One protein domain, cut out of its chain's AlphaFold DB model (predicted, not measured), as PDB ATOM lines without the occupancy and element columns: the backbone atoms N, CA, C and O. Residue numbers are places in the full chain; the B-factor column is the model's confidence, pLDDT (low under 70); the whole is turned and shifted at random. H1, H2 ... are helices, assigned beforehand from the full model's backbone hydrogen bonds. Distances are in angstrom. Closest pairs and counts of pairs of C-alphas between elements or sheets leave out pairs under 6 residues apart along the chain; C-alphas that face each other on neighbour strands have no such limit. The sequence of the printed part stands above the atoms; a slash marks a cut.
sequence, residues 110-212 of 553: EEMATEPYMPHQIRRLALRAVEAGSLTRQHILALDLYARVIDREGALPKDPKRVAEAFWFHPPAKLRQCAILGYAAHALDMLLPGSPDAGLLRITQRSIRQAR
ATOM      1  N   GLU A 110     360.877 147.323 248.416       93.25
ATOM      2  CA  GLU A 110     359.528 147.306 247.885       93.25
ATOM      3  C   GLU A 110     358.602 148.130 248.778       93.25
ATOM      4  O   GLU A 110     357.966 149.061 248.294       93.25
ATOM      5  N   GLU A 111     358.584 147.884 250.091       93.62
ATOM      6  CA  GLU A 111     357.767 148.665 251.030       93.62
ATOM      7  C   GLU A 111     358.083 150.164 250.958       93.62
ATOM      8  O   GLU A 111     357.158 150.959 250.883       93.62
ATOM      9  N   MET A 112     359.360 150.567 250.898       95.06
ATOM     10  CA  MET A 112     359.729 151.988 250.766       95.06
ATOM     11  C   MET A 112     359.318 152.580 249.410       95.06
ATOM     12  O   MET A 112     358.801 153.689 249.335       95.06
ATOM     13  N   ALA A 113     359.542 151.851 248.316       92.31
ATOM     14  CA  ALA A 113     359.235 152.333 246.971       92.31
ATOM     15  C   ALA A 113     357.728 152.376 246.675       92.31
ATOM     16  O   ALA A 113     357.312 153.060 245.740       92.31
ATOM     17  N   THR A 114     356.916 151.631 247.428       91.50
ATOM     18  CA  THR A 114     355.464 151.521 247.229       91.50
ATOM     19  C   THR A 114     354.634 152.450 248.112       91.50
ATOM     20  O   THR A 114     353.407 152.416 248.017       91.50
ATOM     21  N   GLU A 115     355.270 153.303 248.917       92.62
ATOM     22  CA  GLU A 115     354.567 154.264 249.767       92.62
ATOM     23  C   GLU A 115     353.709 155.253 248.953       92.62
ATOM     24  O   GLU A 115     354.104 155.641 247.847       92.62
ATOM     25  N   PRO A 116     352.551 155.694 249.484       90.25
ATOM     26  CA  PRO A 116     351.575 156.481 248.723       90.25
ATOM     27  C   PRO A 116     352.105 157.805 248.160       90.25
ATOM     28  O   PRO A 116     351.697 158.210 247.075       90.25
ATOM     29  N   TYR A 117     353.024 158.461 248.871       90.38
ATOM     30  CA  TYR A 117     353.617 159.743 248.471       90.38
ATOM     31  C   TYR A 117     354.734 159.610 247.427       90.38
ATOM     32  O   TYR A 117     355.212 160.612 246.899       90.38
ATOM     33  N   MET A 118     355.193 158.394 247.110       93.12
ATOM     34  CA  MET A 118     356.211 158.194 246.080       93.12
ATOM     35  C   MET A 118     355.574 158.350 244.689       93.12
ATOM     36  O   MET A 118     354.705 157.548 244.331       93.12
ATOM     37  N   PRO A 119     356.017 159.302 243.842       91.94
ATOM     38  CA  PRO A 119     355.453 159.456 242.506       91.94
ATOM     39  C   PRO A 119     355.543 158.151 241.708       91.94
ATOM     40  O   PRO A 119     356.604 157.524 241.633       91.94
ATOM     41  N   HIS A 120     354.441 157.752 241.066       92.06
ATOM     42  CA  HIS A 120     354.325 156.453 240.392       92.06
ATOM     43  C   HIS A 120     355.454 156.189 239.373       92.06
ATOM     44  O   HIS A 120     355.965 155.069 239.273       92.06
ATOM     45  N   GLN A 121     355.889 157.223 238.646       90.44
ATOM     46  CA  GLN A 121     357.011 157.125 237.709       90.44
ATOM     47  C   GLN A 121     358.340 156.833 238.424       90.44
ATOM     48  O   GLN A 121     359.063 155.930 238.001       90.44
ATOM     49  N   ILE A 122     358.635 157.531 239.526       90.88
ATOM     50  CA  ILE A 122     359.847 157.307 240.331       90.88
ATOM     51  C   ILE A 122     359.831 155.894 240.910       90.88
ATOM     52  O   ILE A 122     360.821 155.182 240.772       90.88
ATOM     53  N   ARG A 123     358.699 155.444 241.468       93.94
ATOM     54  CA  ARG A 123     358.525 154.077 241.993       93.94
ATOM     55  C   ARG A 123     358.919 153.009 240.970       93.94
ATOM     56  O   ARG A 123     359.729 152.134 241.273       93.94
ATOM     57  N   ARG A 124     358.365 153.074 239.751       93.12
ATOM     58  CA  ARG A 124     358.637 152.076 238.698       93.12
ATOM     59  C   ARG A 124     360.098 152.079 238.259       93.12
ATOM     60  O   ARG A 124     360.674 151.011 238.067       93.12
ATOM     61  N   LEU A 125     360.687 153.261 238.084       90.62
ATOM     62  CA  LEU A 125     362.083 153.386 237.661       90.62
ATOM     63  C   LEU A 125     363.047 152.946 238.770       90.62
ATOM     64  O   LEU A 125     364.026 152.262 238.487       90.62
ATOM     65  N   ALA A 126     362.750 153.280 240.026       89.31
ATOM     66  CA  ALA A 126     363.577 152.936 241.174       89.31
ATOM     67  C   ALA A 126     363.669 151.417 241.386       89.31
ATOM     68  O   ALA A 126     364.773 150.905 241.566       89.31
ATOM     69  N   LEU A 127     362.545 150.695 241.302       92.50
ATOM     70  CA  LEU A 127     362.529 149.230 241.426       92.50
ATOM     71  C   LEU A 127     363.346 148.558 240.311       92.50
ATOM     72  O   LEU A 127     364.236 147.764 240.604       92.50
ATOM     73  N   ARG A 128     363.155 148.972 239.051       89.00
ATOM     74  CA  ARG A 128     363.960 148.479 237.915       89.00
ATOM     75  C   ARG A 128     365.451 148.770 238.079       89.00
ATOM     76  O   ARG A 128     366.294 147.938 237.760       89.00
ATOM     77  N   ALA A 129     365.797 149.957 238.576       77.75
ATOM     78  CA  ALA A 129     367.189 150.331 238.789       77.75
ATOM     79  C   ALA A 129     367.844 149.527 239.927       77.75
ATOM     80  O   ALA A 129     369.051 149.290 239.885       77.75
ATOM     81  N   VAL A 130     367.074 149.090 240.930       86.69
ATOM     82  CA  VAL A 130     367.549 148.157 241.965       86.69
ATOM     83  C   VAL A 130     367.757 146.760 241.388       86.69
ATOM     84  O   VAL A 130     368.810 146.174 241.632       86.69
ATOM     85  N   GLU A 131     366.811 146.248 240.596       87.12
ATOM     86  CA  GLU A 131     366.935 144.954 239.901       87.12
ATOM     87  C   GLU A 131     368.185 144.913 239.009       87.12
ATOM     88  O   GLU A 131     368.925 143.933 239.005       87.12
ATOM     89  N   ALA A 132     368.485 146.022 238.328       77.56
ATOM     90  CA  ALA A 132     369.691 146.194 237.519       77.56
ATOM     91  C   ALA A 132     370.977 146.458 238.337       77.56
ATOM     92  O   ALA A 132     372.023 146.763 237.763       77.56
ATOM     93  N   GLY A 133     370.920 146.434 239.675       78.44
ATOM     94  CA  GLY A 133     372.062 146.691 240.565       78.44
ATOM     95  C   GLY A 133     372.600 148.128 240.538       78.44
ATOM     96  O   GLY A 133     373.657 148.409 241.105       78.44
ATOM     97  N   SER A 134     371.886 149.043 239.885       72.00
ATOM     98  CA  SER A 134     372.289 150.437 239.681       72.00
ATOM     99  C   SER A 134     371.954 151.327 240.881       72.00
ATOM    100  O   SER A 134     372.696 152.259 241.195       72.00
ATOM    101  N   LEU A 135     370.872 151.012 241.597       79.88
ATOM    102  CA  LEU A 135     370.533 151.619 242.882       79.88
ATOM    103  C   LEU A 135     370.621 150.590 244.009       79.88
ATOM    104  O   LEU A 135     370.378 149.401 243.841       79.88
ATOM    105  N   THR A 136     370.960 151.078 245.198       86.31
ATOM    106  CA  THR A 136     371.026 150.263 246.419       86.31
ATOM    107  C   THR A 136     369.893 150.636 247.366       86.31
ATOM    108  O   THR A 136     369.310 151.713 247.249       86.31
ATOM    109  N   ARG A 137     369.653 149.824 248.401       92.38
ATOM    110  CA  ARG A 137     368.689 150.148 249.469       92.38
ATOM    111  C   ARG A 137     368.868 151.555 250.059       92.38
ATOM    112  O   ARG A 137     367.890 152.199 250.410       92.38
ATOM    113  N   GLN A 138     370.108 152.040 250.172       88.69
ATOM    114  CA  GLN A 138     370.386 153.377 250.712       88.69
ATOM    115  C   GLN A 138     369.915 154.502 249.781       88.69
ATOM    116  O   GLN A 138     369.527 155.558 250.266       88.69
ATOM    117  N   HIS A 139     369.913 154.267 248.467       92.69
ATOM    118  CA  HIS A 139     369.334 155.199 247.502       92.69
ATOM    119  C   HIS A 139     367.816 155.246 247.631       92.69
ATOM    120  O   HIS A 139     367.250 156.330 247.667       92.69
ATOM    121  N   ILE A 140     367.174 154.085 247.779       96.31
ATOM    122  CA  ILE A 140     365.719 153.995 247.950       96.31
ATOM    123  C   ILE A 140     365.270 154.664 249.246       96.31
ATOM    124  O   ILE A 140     364.350 155.470 249.219       96.31
ATOM    125  N   LEU A 141     365.973 154.426 250.356       92.69
ATOM    126  CA  LEU A 141     365.715 155.130 251.613       92.69
ATOM    127  C   LEU A 141     365.860 156.653 251.458       92.69
ATOM    128  O   LEU A 141     365.068 157.414 251.998       92.69
ATOM    129  N   ALA A 142     366.881 157.112 250.732       92.69
ATOM    130  CA  ALA A 142     367.089 158.537 250.514       92.69
ATOM    131  C   ALA A 142     366.007 159.163 249.613       92.69
ATOM    132  O   ALA A 142     365.618 160.305 249.853       92.69
ATOM    133  N   LEU A 143     365.508 158.419 248.621       95.38
ATOM    134  CA  LEU A 143     364.365 158.816 247.795       95.38
ATOM    135  C   LEU A 143     363.055 158.839 248.586       95.38
ATOM    136  O   LEU A 143     362.278 159.762 248.394       95.38
ATOM    137  N   ASP A 144     362.819 157.871 249.474       95.00
ATOM    138  CA  ASP A 144     361.654 157.842 250.374       95.00
ATOM    139  C   ASP A 144     361.628 159.096 251.257       95.00
ATOM    140  O   ASP A 144     360.626 159.806 251.287       95.00
ATOM    141  N   LEU A 145     362.763 159.448 251.869       93.19
ATOM    142  CA  LEU A 145     362.894 160.686 252.643       93.19
ATOM    143  C   LEU A 145     362.675 161.941 251.791       93.19
ATOM    144  O   LEU A 145     361.984 162.857 252.222       93.19
ATOM    145  N   TYR A 146     363.229 161.980 250.579       95.25
ATOM    146  CA  TYR A 146     362.990 163.082 249.647       95.25
ATOM    147  C   TYR A 146     361.503 163.208 249.283       95.25
ATOM    148  O   TYR A 146     360.954 164.301 249.357       95.25
ATOM    149  N   ALA A 147     360.833 162.104 248.949       94.38
ATOM    150  CA  ALA A 147     359.424 162.111 248.571       94.38
ATOM    151  C   ALA A 147     358.524 162.595 249.720       94.38
ATOM    152  O   ALA A 147     357.609 163.368 249.470       94.38
ATOM    153  N   ARG A 148     358.837 162.245 250.977       91.50
ATOM    154  CA  ARG A 148     358.147 162.793 252.163       91.50
ATOM    155  C   ARG A 148     358.300 164.304 252.292       91.50
ATOM    156  O   ARG A 148     357.362 164.980 252.698       91.50
ATOM    157  N   VAL A 149     359.480 164.841 251.974       92.56
ATOM    158  CA  VAL A 149     359.699 166.295 251.972       92.56
ATOM    159  C   VAL A 149     358.821 166.955 250.922       92.56
ATOM    160  O   VAL A 149     358.182 167.956 251.221       92.56
ATOM    161  N   ILE A 150     358.761 166.389 249.717       94.56
ATOM    162  CA  ILE A 150     357.908 166.919 248.649       94.56
ATOM    163  C   ILE A 150     356.426 166.823 249.023       94.56
ATOM    164  O   ILE A 150     355.695 167.778 248.806       94.56
ATOM    165  N   ASP A 151     355.994 165.718 249.626       91.38
ATOM    166  CA  ASP A 151     354.616 165.534 250.089       91.38
ATOM    167  C   ASP A 151     354.223 166.560 251.163       91.38
ATOM    168  O   ASP A 151     353.180 167.201 251.069       91.38
ATOM    169  N   ARG A 152     355.103 166.790 252.146       89.44
ATOM    170  CA  ARG A 152     354.871 167.745 253.240       89.44
ATOM    171  C   ARG A 152     354.951 169.208 252.816       89.44
ATOM    172  O   ARG A 152     354.145 170.019 253.256       89.44
ATOM    173  N   GLU A 153     355.972 169.563 252.042       91.06
ATOM    174  CA  GLU A 153     356.327 170.957 251.746       91.06
ATOM    175  C   GLU A 153     355.854 171.398 250.348       91.06
ATOM    176  O   GLU A 153     356.008 172.559 249.970       91.06
ATOM    177  N   GLY A 154     355.330 170.473 249.538       95.00
ATOM    178  CA  GLY A 154     354.948 170.665 248.134       95.00
ATOM    179  C   GLY A 154     356.134 170.758 247.165       95.00
ATOM    180  O   GLY A 154     356.027 170.364 246.004       95.00
ATOM    181  N   ALA A 155     357.276 171.272 247.622       95.31
ATOM    182  CA  ALA A 155     358.510 171.379 246.854       95.31
ATOM    183  C   ALA A 155     359.735 171.428 247.774       95.31
ATOM    184  O   ALA A 155     359.645 171.758 248.958       95.31
ATOM    185  N   LEU A 156     360.917 171.159 247.214       95.88
ATOM    186  CA  LEU A 156     362.161 171.287 247.959       95.88
ATOM    187  C   LEU A 156     362.455 172.777 248.264       95.88
ATOM    188  O   LEU A 156     362.438 173.601 247.342       95.88
ATOM    189  N   PRO A 157     362.755 173.166 249.522       95.81
ATOM    190  CA  PRO A 157     363.041 174.562 249.852       95.81
ATOM    191  C   PRO A 157     364.244 175.095 249.073       95.81
ATOM    192  O   PRO A 157     365.278 174.445 249.038       95.81
ATOM    193  N   LYS A 158     364.163 176.309 248.510       94.25
ATOM    194  CA  LYS A 158     365.260 176.891 247.704       94.25
ATOM    195  C   LYS A 158     366.529 177.215 248.505       94.25
ATOM    196  O   LYS A 158     367.614 177.256 247.930       94.25
ATOM    197  N   ASP A 159     366.403 177.470 249.808       93.06
ATOM    198  CA  ASP A 159     367.541 177.732 250.697       93.06
ATOM    199  C   ASP A 159     368.179 176.407 251.158       93.06
ATOM    200  O   ASP A 159     367.514 175.634 251.855       93.06
ATOM    201  N   PRO A 160     369.472 176.151 250.863       87.44
ATOM    202  CA  PRO A 160     370.176 174.949 251.305       87.44
ATOM    203  C   PRO A 160     370.094 174.666 252.810       87.44
ATOM    204  O   PRO A 160     370.136 173.506 253.213       87.44
ATOM    205  N   LYS A 161     369.994 175.689 253.672       86.50
ATOM    206  CA  LYS A 161     369.831 175.454 255.118       86.50
ATOM    207  C   LYS A 161     368.477 174.814 255.421       86.50
ATOM    208  O   LYS A 161     368.427 173.781 256.084       86.50
ATOM    209  N   ARG A 162     367.412 175.363 254.830       92.62
ATOM    210  CA  ARG A 162     366.044 174.852 254.967       92.62
ATOM    211  C   ARG A 162     365.853 173.477 254.333       92.62
ATOM    212  O   ARG A 162     365.040 172.705 254.818       92.62
ATOM    213  N   VAL A 163     366.624 173.131 253.298       91.62
ATOM    214  CA  VAL A 163     366.622 171.771 252.726       91.62
ATOM    215  C   VAL A 163     367.008 170.730 253.771       91.62
ATOM    216  O   VAL A 163     366.353 169.699 253.882       91.62
ATOM    217  N   ALA A 164     368.067 170.985 254.542       88.25
ATOM    218  CA  ALA A 164     368.498 170.045 255.572       88.25
ATOM    219  C   ALA A 164     367.450 169.912 256.688       88.25
ATOM    220  O   ALA A 164     367.218 168.811 257.167       88.25
ATOM    221  N   GLU A 165     366.807 171.013 257.071       89.06
ATOM    222  CA  GLU A 165     365.745 171.031 258.086       89.06
ATOM    223  C   GLU A 165     364.466 170.334 257.602       89.06
ATOM    224  O   GLU A 165     363.795 169.669 258.381       89.06
ATOM    225  N   ALA A 166     364.150 170.408 256.308       89.00
ATOM    226  CA  ALA A 166     362.958 169.768 255.759       89.00
ATOM    227  C   ALA A 166     363.043 168.233 255.794       89.00
ATOM    228  O   ALA A 166     362.052 167.570 256.103       89.00
ATOM    229  N   PHE A 167     364.231 167.673 255.525       87.62
ATOM    230  CA  PHE A 167     364.473 166.223 255.480       87.62
ATOM    231  C   PHE A 167     364.317 165.508 256.822       87.62
ATOM    232  O   PHE A 167     364.148 164.288 256.828       87.62
ATOM    233  N   TRP A 168     364.446 166.228 257.937       85.38
ATOM    234  CA  TRP A 168     364.420 165.622 259.260       85.38
ATOM    235  C   TRP A 168     363.772 166.550 260.273       85.38
ATOM    236  O   TRP A 168     364.295 167.634 260.520       85.38
ATOM    237  N   PHE A 169     362.750 166.064 260.977       78.00
ATOM    238  CA  PHE A 169     362.282 166.736 262.197       78.00
ATOM    239  C   PHE A 169     363.411 166.836 263.233       78.00
ATOM    240  O   PHE A 169     363.584 167.856 263.895       78.00
ATOM    241  N   HIS A 170     364.235 165.783 263.319       74.44
ATOM    242  CA  HIS A 170     365.393 165.715 264.205       74.44
ATOM    243  C   HIS A 170     366.635 165.293 263.427       74.44
ATOM    244  O   HIS A 170     366.839 164.093 263.191       74.44
ATOM    245  N   PRO A 171     367.479 166.256 263.019       74.56
ATOM    246  CA  PRO A 171     368.578 165.989 262.111       74.56
ATOM    247  C   PRO A 171     369.534 164.928 262.680       74.56
ATOM    248  O   PRO A 171     370.068 165.098 263.780       74.56
ATOM    249  N   PRO A 172     369.833 163.841 261.939       77.44
ATOM    250  CA  PRO A 172     370.821 162.866 262.374       77.44
ATOM    251  C   PRO A 172     372.222 163.491 262.365       77.44
ATOM    252  O   PRO A 172     372.426 164.626 261.946       77.44
ATOM    253  N   ALA A 173     373.249 162.737 262.765       73.38
ATOM    254  CA  ALA A 173     374.626 163.223 262.663       73.38
ATOM    255  C   ALA A 173     374.937 163.749 261.244       73.38
ATOM    256  O   ALA A 173     374.631 163.078 260.256       73.38
ATOM    257  N   LYS A 174     375.626 164.898 261.141       80.38
ATOM    258  CA  LYS A 174     375.962 165.579 259.867       80.38
ATOM    259  C   LYS A 174     376.514 164.644 258.779       80.38
ATOM    260  O   LYS A 174     376.254 164.840 257.601       80.38
ATOM    261  N   LEU A 175     377.265 163.599 259.153       70.75
ATOM    262  CA  LEU A 175     377.770 162.602 258.198       70.75
ATOM    263  C   LEU A 175     376.650 161.777 257.546       70.75
ATOM    264  O   LEU A 175     376.710 161.537 256.343       70.75
ATOM    265  N   ARG A 176     375.653 161.344 258.331       77.19
ATOM    266  CA  ARG A 176     374.476 160.625 257.827       77.19
ATOM    267  C   ARG A 176     373.638 161.551 256.952       77.19
ATOM    268  O   ARG A 176     373.278 161.128 255.862       77.19
ATOM    269  N   GLN A 177     373.446 162.811 257.358       85.12
ATOM    270  CA  GLN A 177     372.782 163.815 256.516       85.12
ATOM    271  C   GLN A 177     373.482 163.953 255.157       85.12
ATOM    272  O   GLN A 177     372.863 163.750 254.119       85.12
ATOM    273  N   CYS A 178     374.801 164.189 255.149       80.12
ATOM    274  CA  CYS A 178     375.571 164.293 253.908       80.12
ATOM    275  C   CYS A 178     375.469 163.039 253.032       80.12
ATOM    276  O   CYS A 178     375.452 163.152 251.807       80.12
ATOM    277  N   ALA A 179     375.477 161.849 253.634       76.69
ATOM    278  CA  ALA A 179     375.361 160.603 252.888       76.69
ATOM    279  C   ALA A 179     373.974 160.475 252.248       76.69
ATOM    280  O   ALA A 179     373.897 160.243 251.048       76.69
ATOM    281  N   ILE A 180     372.905 160.699 253.020       86.88
ATOM    282  CA  ILE A 180     371.517 160.616 252.545       86.88
ATOM    283  C   ILE A 180     371.261 161.631 251.430       86.88
ATOM    284  O   ILE A 180     370.810 161.233 250.364       86.88
ATOM    285  N   LEU A 181     371.633 162.903 251.609       89.12
ATOM    286  CA  LEU A 181     371.471 163.922 250.560       89.12
ATOM    287  C   LEU A 181     372.255 163.565 249.292       89.12
ATOM    288  O   LEU A 181     371.783 163.792 248.183       89.12
ATOM    289  N   GLY A 182     373.447 162.979 249.446       78.38
ATOM    290  CA  GLY A 182     374.240 162.494 248.320       78.38
ATOM    291  C   GLY A 182     373.573 161.336 247.578       78.38
ATOM    292  O   GLY A 182     373.561 161.336 246.350       78.38
ATOM    293  N   TYR A 183     373.003 160.375 248.310       87.56
ATOM    294  CA  TYR A 183     372.261 159.259 247.727       87.56
ATOM    295  C   TYR A 183     370.974 159.721 247.043       87.56
ATOM    296  O   TYR A 183     370.709 159.266 245.936       87.56
ATOM    297  N   ALA A 184     370.223 160.647 247.648       93.62
ATOM    298  CA  ALA A 184     369.030 161.236 247.042       93.62
ATOM    299  C   ALA A 184     369.387 161.978 245.747       93.62
ATOM    300  O   ALA A 184     368.790 161.711 244.712       93.62
ATOM    301  N   ALA A 185     370.419 162.831 245.764       83.38
ATOM    302  CA  ALA A 185     370.867 163.548 244.569       83.38
ATOM    303  C   ALA A 185     371.316 162.600 243.448       83.38
ATOM    304  O   ALA A 185     370.976 162.805 242.290       83.38
ATOM    305  N   HIS A 186     372.080 161.557 243.787       85.06
ATOM    306  CA  HIS A 186     372.512 160.554 242.815       85.06
ATOM    307  C   HIS A 186     371.327 159.785 242.226       85.06
ATOM    308  O   HIS A 186     371.249 159.606 241.017       85.06
ATOM    309  N   ALA A 187     370.384 159.365 243.070       84.81
ATOM    310  CA  ALA A 187     369.205 158.652 242.614       84.81
ATOM    311  C   ALA A 187     368.317 159.537 241.723       84.81
ATOM    312  O   ALA A 187     367.851 159.071 240.689       84.81
ATOM    313  N   LEU A 188     368.139 160.818 242.063       89.38
ATOM    314  CA  LEU A 188     367.407 161.766 241.221       89.38
ATOM    315  C   LEU A 188     368.084 161.984 239.868       89.38
ATOM    316  O   LEU A 188     367.395 161.946 238.864       89.38
ATOM    317  N   ASP A 189     369.407 162.125 239.805       81.44
ATOM    318  CA  ASP A 189     370.120 162.226 238.524       81.44
ATOM    319  C   ASP A 189     369.897 161.008 237.619       81.44
ATOM    320  O   ASP A 189     369.827 161.145 236.401       81.44
ATOM    321  N   MET A 190     369.811 159.813 238.210       78.19
ATOM    322  CA  MET A 190     369.599 158.576 237.457       78.19
ATOM    323  C   MET A 190     368.155 158.415 236.989       78.19
ATOM    324  O   MET A 190     367.918 157.973 235.867       78.19
ATOM    325  N   LEU A 191     367.190 158.716 237.860       88.81
ATOM    326  CA  LEU A 191     365.773 158.467 237.592       88.81
ATOM    327  C   LEU A 191     365.098 159.640 236.871       88.81
ATOM    328  O   LEU A 191     364.149 159.428 236.122       88.81
ATOM    329  N   LEU A 192     365.583 160.860 237.106       90.00
ATOM    330  CA  LEU A 192     365.081 162.128 236.578       90.00
ATOM    331  C   LEU A 192     366.261 163.033 236.159       90.00
ATOM    332  O   LEU A 192     366.532 164.048 236.817       90.00
ATOM    333  N   PRO A 193     366.988 162.682 235.079       84.81
ATOM    334  CA  PRO A 193     368.124 163.469 234.609       84.81
ATOM    335  C   PRO A 193     367.756 164.941 234.396       84.81
ATOM    336  O   PRO A 193     366.746 165.257 233.772       84.81
ATOM    337  N   GLY A 194     368.586 165.847 234.918       81.19
ATOM    338  CA  GLY A 194     368.348 167.293 234.838       81.19
ATOM    339  C   GLY A 194     367.455 167.867 235.944       81.19
ATOM    340  O   GLY A 194     367.163 169.060 235.913       81.19
ATOM    341  N   SER A 195     367.051 167.065 236.937       90.38
ATOM    342  CA  SER A 195     366.284 167.561 238.084       90.38
ATOM    343  C   SER A 195     367.023 168.697 238.825       90.38
ATOM    344  O   SER A 195     368.161 168.500 239.275       90.38
ATOM    345  N   PRO A 196     366.397 169.879 239.016       89.75
ATOM    346  CA  PRO A 196     367.009 170.984 239.760       89.75
ATOM    347  C   PRO A 196     367.245 170.629 241.237       89.75
ATOM    348  O   PRO A 196     368.220 171.087 241.845       89.75
ATOM    349  N   ASP A 197     366.420 169.741 241.793       95.06
ATOM    350  CA  ASP A 197     366.513 169.294 243.182       95.06
ATOM    351  C   ASP A 197     367.806 168.518 243.440       95.06
ATOM    352  O   ASP A 197     368.441 168.693 244.482       95.06
ATOM    353  N   ALA A 198     368.280 167.728 242.471       86.38
ATOM    354  CA  ALA A 198     369.554 167.022 242.594       86.38
ATOM    355  C   ALA A 198     370.736 167.998 242.759       86.38
ATOM    356  O   ALA A 198     371.660 167.756 243.547       86.38
ATOM    357  N   GLY A 199     370.696 169.141 242.066       78.19
ATOM    358  CA  GLY A 199     371.663 170.226 242.233       78.19
ATOM    359  C   GLY A 199     371.614 170.837 243.635       78.19
ATOM    360  O   GLY A 199     372.652 170.997 244.289       78.19
ATOM    361  N   LEU A 200     370.408 171.112 244.128       93.31
ATOM    362  CA  LEU A 200     370.185 171.737 245.428       93.31
ATOM    363  C   LEU A 200     370.584 170.831 246.606       93.31
ATOM    364  O   LEU A 200     371.254 171.275 247.547       93.31
ATOM    365  N   LEU A 201     370.294 169.532 246.517       89.69
ATOM    366  CA  LEU A 201     370.734 168.527 247.487       89.69
ATOM    367  C   LEU A 201     372.267 168.455 247.579       89.69
ATOM    368  O   LEU A 201     372.822 168.384 248.679       89.69
ATOM    369  N   ARG A 202     372.988 168.553 246.450       84.00
ATOM    370  CA  ARG A 202     374.467 168.590 246.427       84.00
ATOM    371  C   ARG A 202     375.046 169.861 247.026       84.00
ATOM    372  O   ARG A 202     376.116 169.819 247.637       84.00
ATOM    373  N   ILE A 203     374.406 171.007 246.805       82.94
ATOM    374  CA  ILE A 203     374.817 172.275 247.423       82.94
ATOM    375  C   ILE A 203     374.673 172.157 248.943       82.94
ATOM    376  O   ILE A 203     375.638 172.401 249.674       82.94
ATOM    377  N   THR A 204     373.526 171.666 249.410       91.19
ATOM    378  CA  THR A 204     373.250 171.428 250.833       91.19
ATOM    379  C   THR A 204     374.245 170.448 251.453       91.19
ATOM    380  O   THR A 204     374.878 170.739 252.470       91.19
ATOM    381  N   GLN A 205     374.492 169.318 250.784       87.75
ATOM    382  CA  GLN A 205     375.497 168.334 251.184       87.75
ATOM    383  C   GLN A 205     376.895 168.960 251.343       87.75
ATOM    384  O   GLN A 205     377.611 168.664 252.305       87.75
ATOM    385  N   ARG A 206     377.312 169.818 250.400       80.06
ATOM    386  CA  ARG A 206     378.609 170.514 250.451       80.06
ATOM    387  C   ARG A 206     378.683 171.487 251.627       80.06
ATOM    388  O   ARG A 206     379.690 171.461 252.335       80.06
ATOM    389  N   SER A 207     377.622 172.253 251.873       84.50
ATOM    390  CA  SER A 207     377.515 173.170 253.017       84.50
ATOM    391  C   SER A 207     377.684 172.436 254.355       84.50
ATOM    392  O   SER A 207     378.567 172.769 255.152       84.50
ATOM    393  N   ILE A 208     376.951 171.333 254.561       81.81
ATOM    394  CA  ILE A 208     377.060 170.514 255.782       81.81
ATOM    395  C   ILE A 208     378.477 169.935 255.937       81.81
ATOM    396  O   ILE A 208     379.018 169.875 257.047       81.81
ATOM    397  N   ARG A 209     379.108 169.517 254.830       75.25
ATOM    398  CA  ARG A 209     380.475 168.970 254.830       75.25
ATOM    399  C   ARG A 209     381.529 170.020 255.189       75.25
ATOM    400  O   ARG A 209     382.485 169.664 255.873       75.25
ATOM    401  N   GLN A 210     381.374 171.265 254.740       69.12
ATOM    402  CA  GLN A 210     382.290 172.375 255.042       69.12
ATOM    403  C   GLN A 210     382.163 172.846 256.495       69.12
ATOM    404  O   GLN A 210     383.176 173.084 257.143       69.12
ATOM    405  N   ALA A 211     380.949 172.852 257.055       65.25
ATOM    406  CA  ALA A 211     380.698 173.165 258.466       65.25
ATOM    407  C   ALA A 211     381.240 172.107 259.451       65.25
ATOM    408  O   ALA A 211     381.044 172.197 260.668       65.25
ATOM    409  N   ARG A 212     381.887 171.053 258.944       57.84
ATOM    410  CA  ARG A 212     382.515 170.013 259.743       57.84
ATOM    411  C   ARG A 212     383.939 170.440 260.095       57.84
ATOM    412  O   ARG A 212     384.902 169.940 259.520       57.84
TER     413      ARG A 212
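What this domain is: This is residues 110 to 212 of the 553 residues of an uncharacterized protein of Leisingera sp. NJS201 (UniProt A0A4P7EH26). H3 crosses H5 of the hairpin H5 and H6, H4 packs across H6, and H1 and H2 make one end. The printed part has 103 residues with six named helices, H1 to H6 in order, and is all helix. It is compact, with a radius of gyration of the C-alphas of 12.8 A, spanning 36 by 26 by 25 A.

Where its parts are: From first to last C-alpha, H1, residues 110 to 113, starting at (359.528, 147.306, 247.885), measures 5.1 A; H2, 120 to 131, 17.1 A; H3, 137 to 153, 24.3 A; H4, 160 to 166, 9.9 A; H5, 174 to 191, 25.5 A; H6, 196 to 210, ending at (382.290, 172.375, 255.042), 21.7 A.

How they stand to each other: Among the closest C-alphas of touching helices are Ala 113 and Arg 123, H1 to H2, 5.3 A; Ala 142 and Ala 184, H3 to H5, about perpendicular at 90 degrees, 4.8 A; Pro 160 and Thr 204, H4 to H6, 4.7 A; Ala 185 and Ala 198, H5 to H6, opposite ways at a shallow 22 degrees, 4.2 A. O i to N i+4 pairs are within hydrogen-bond range throughout H2, H3, H5 and H6, and 2 of 3 in H4; H1 is too short.

The domain as a whole: The printed part has no cut and no long link; pLDDT is under 70 at 210 to 212.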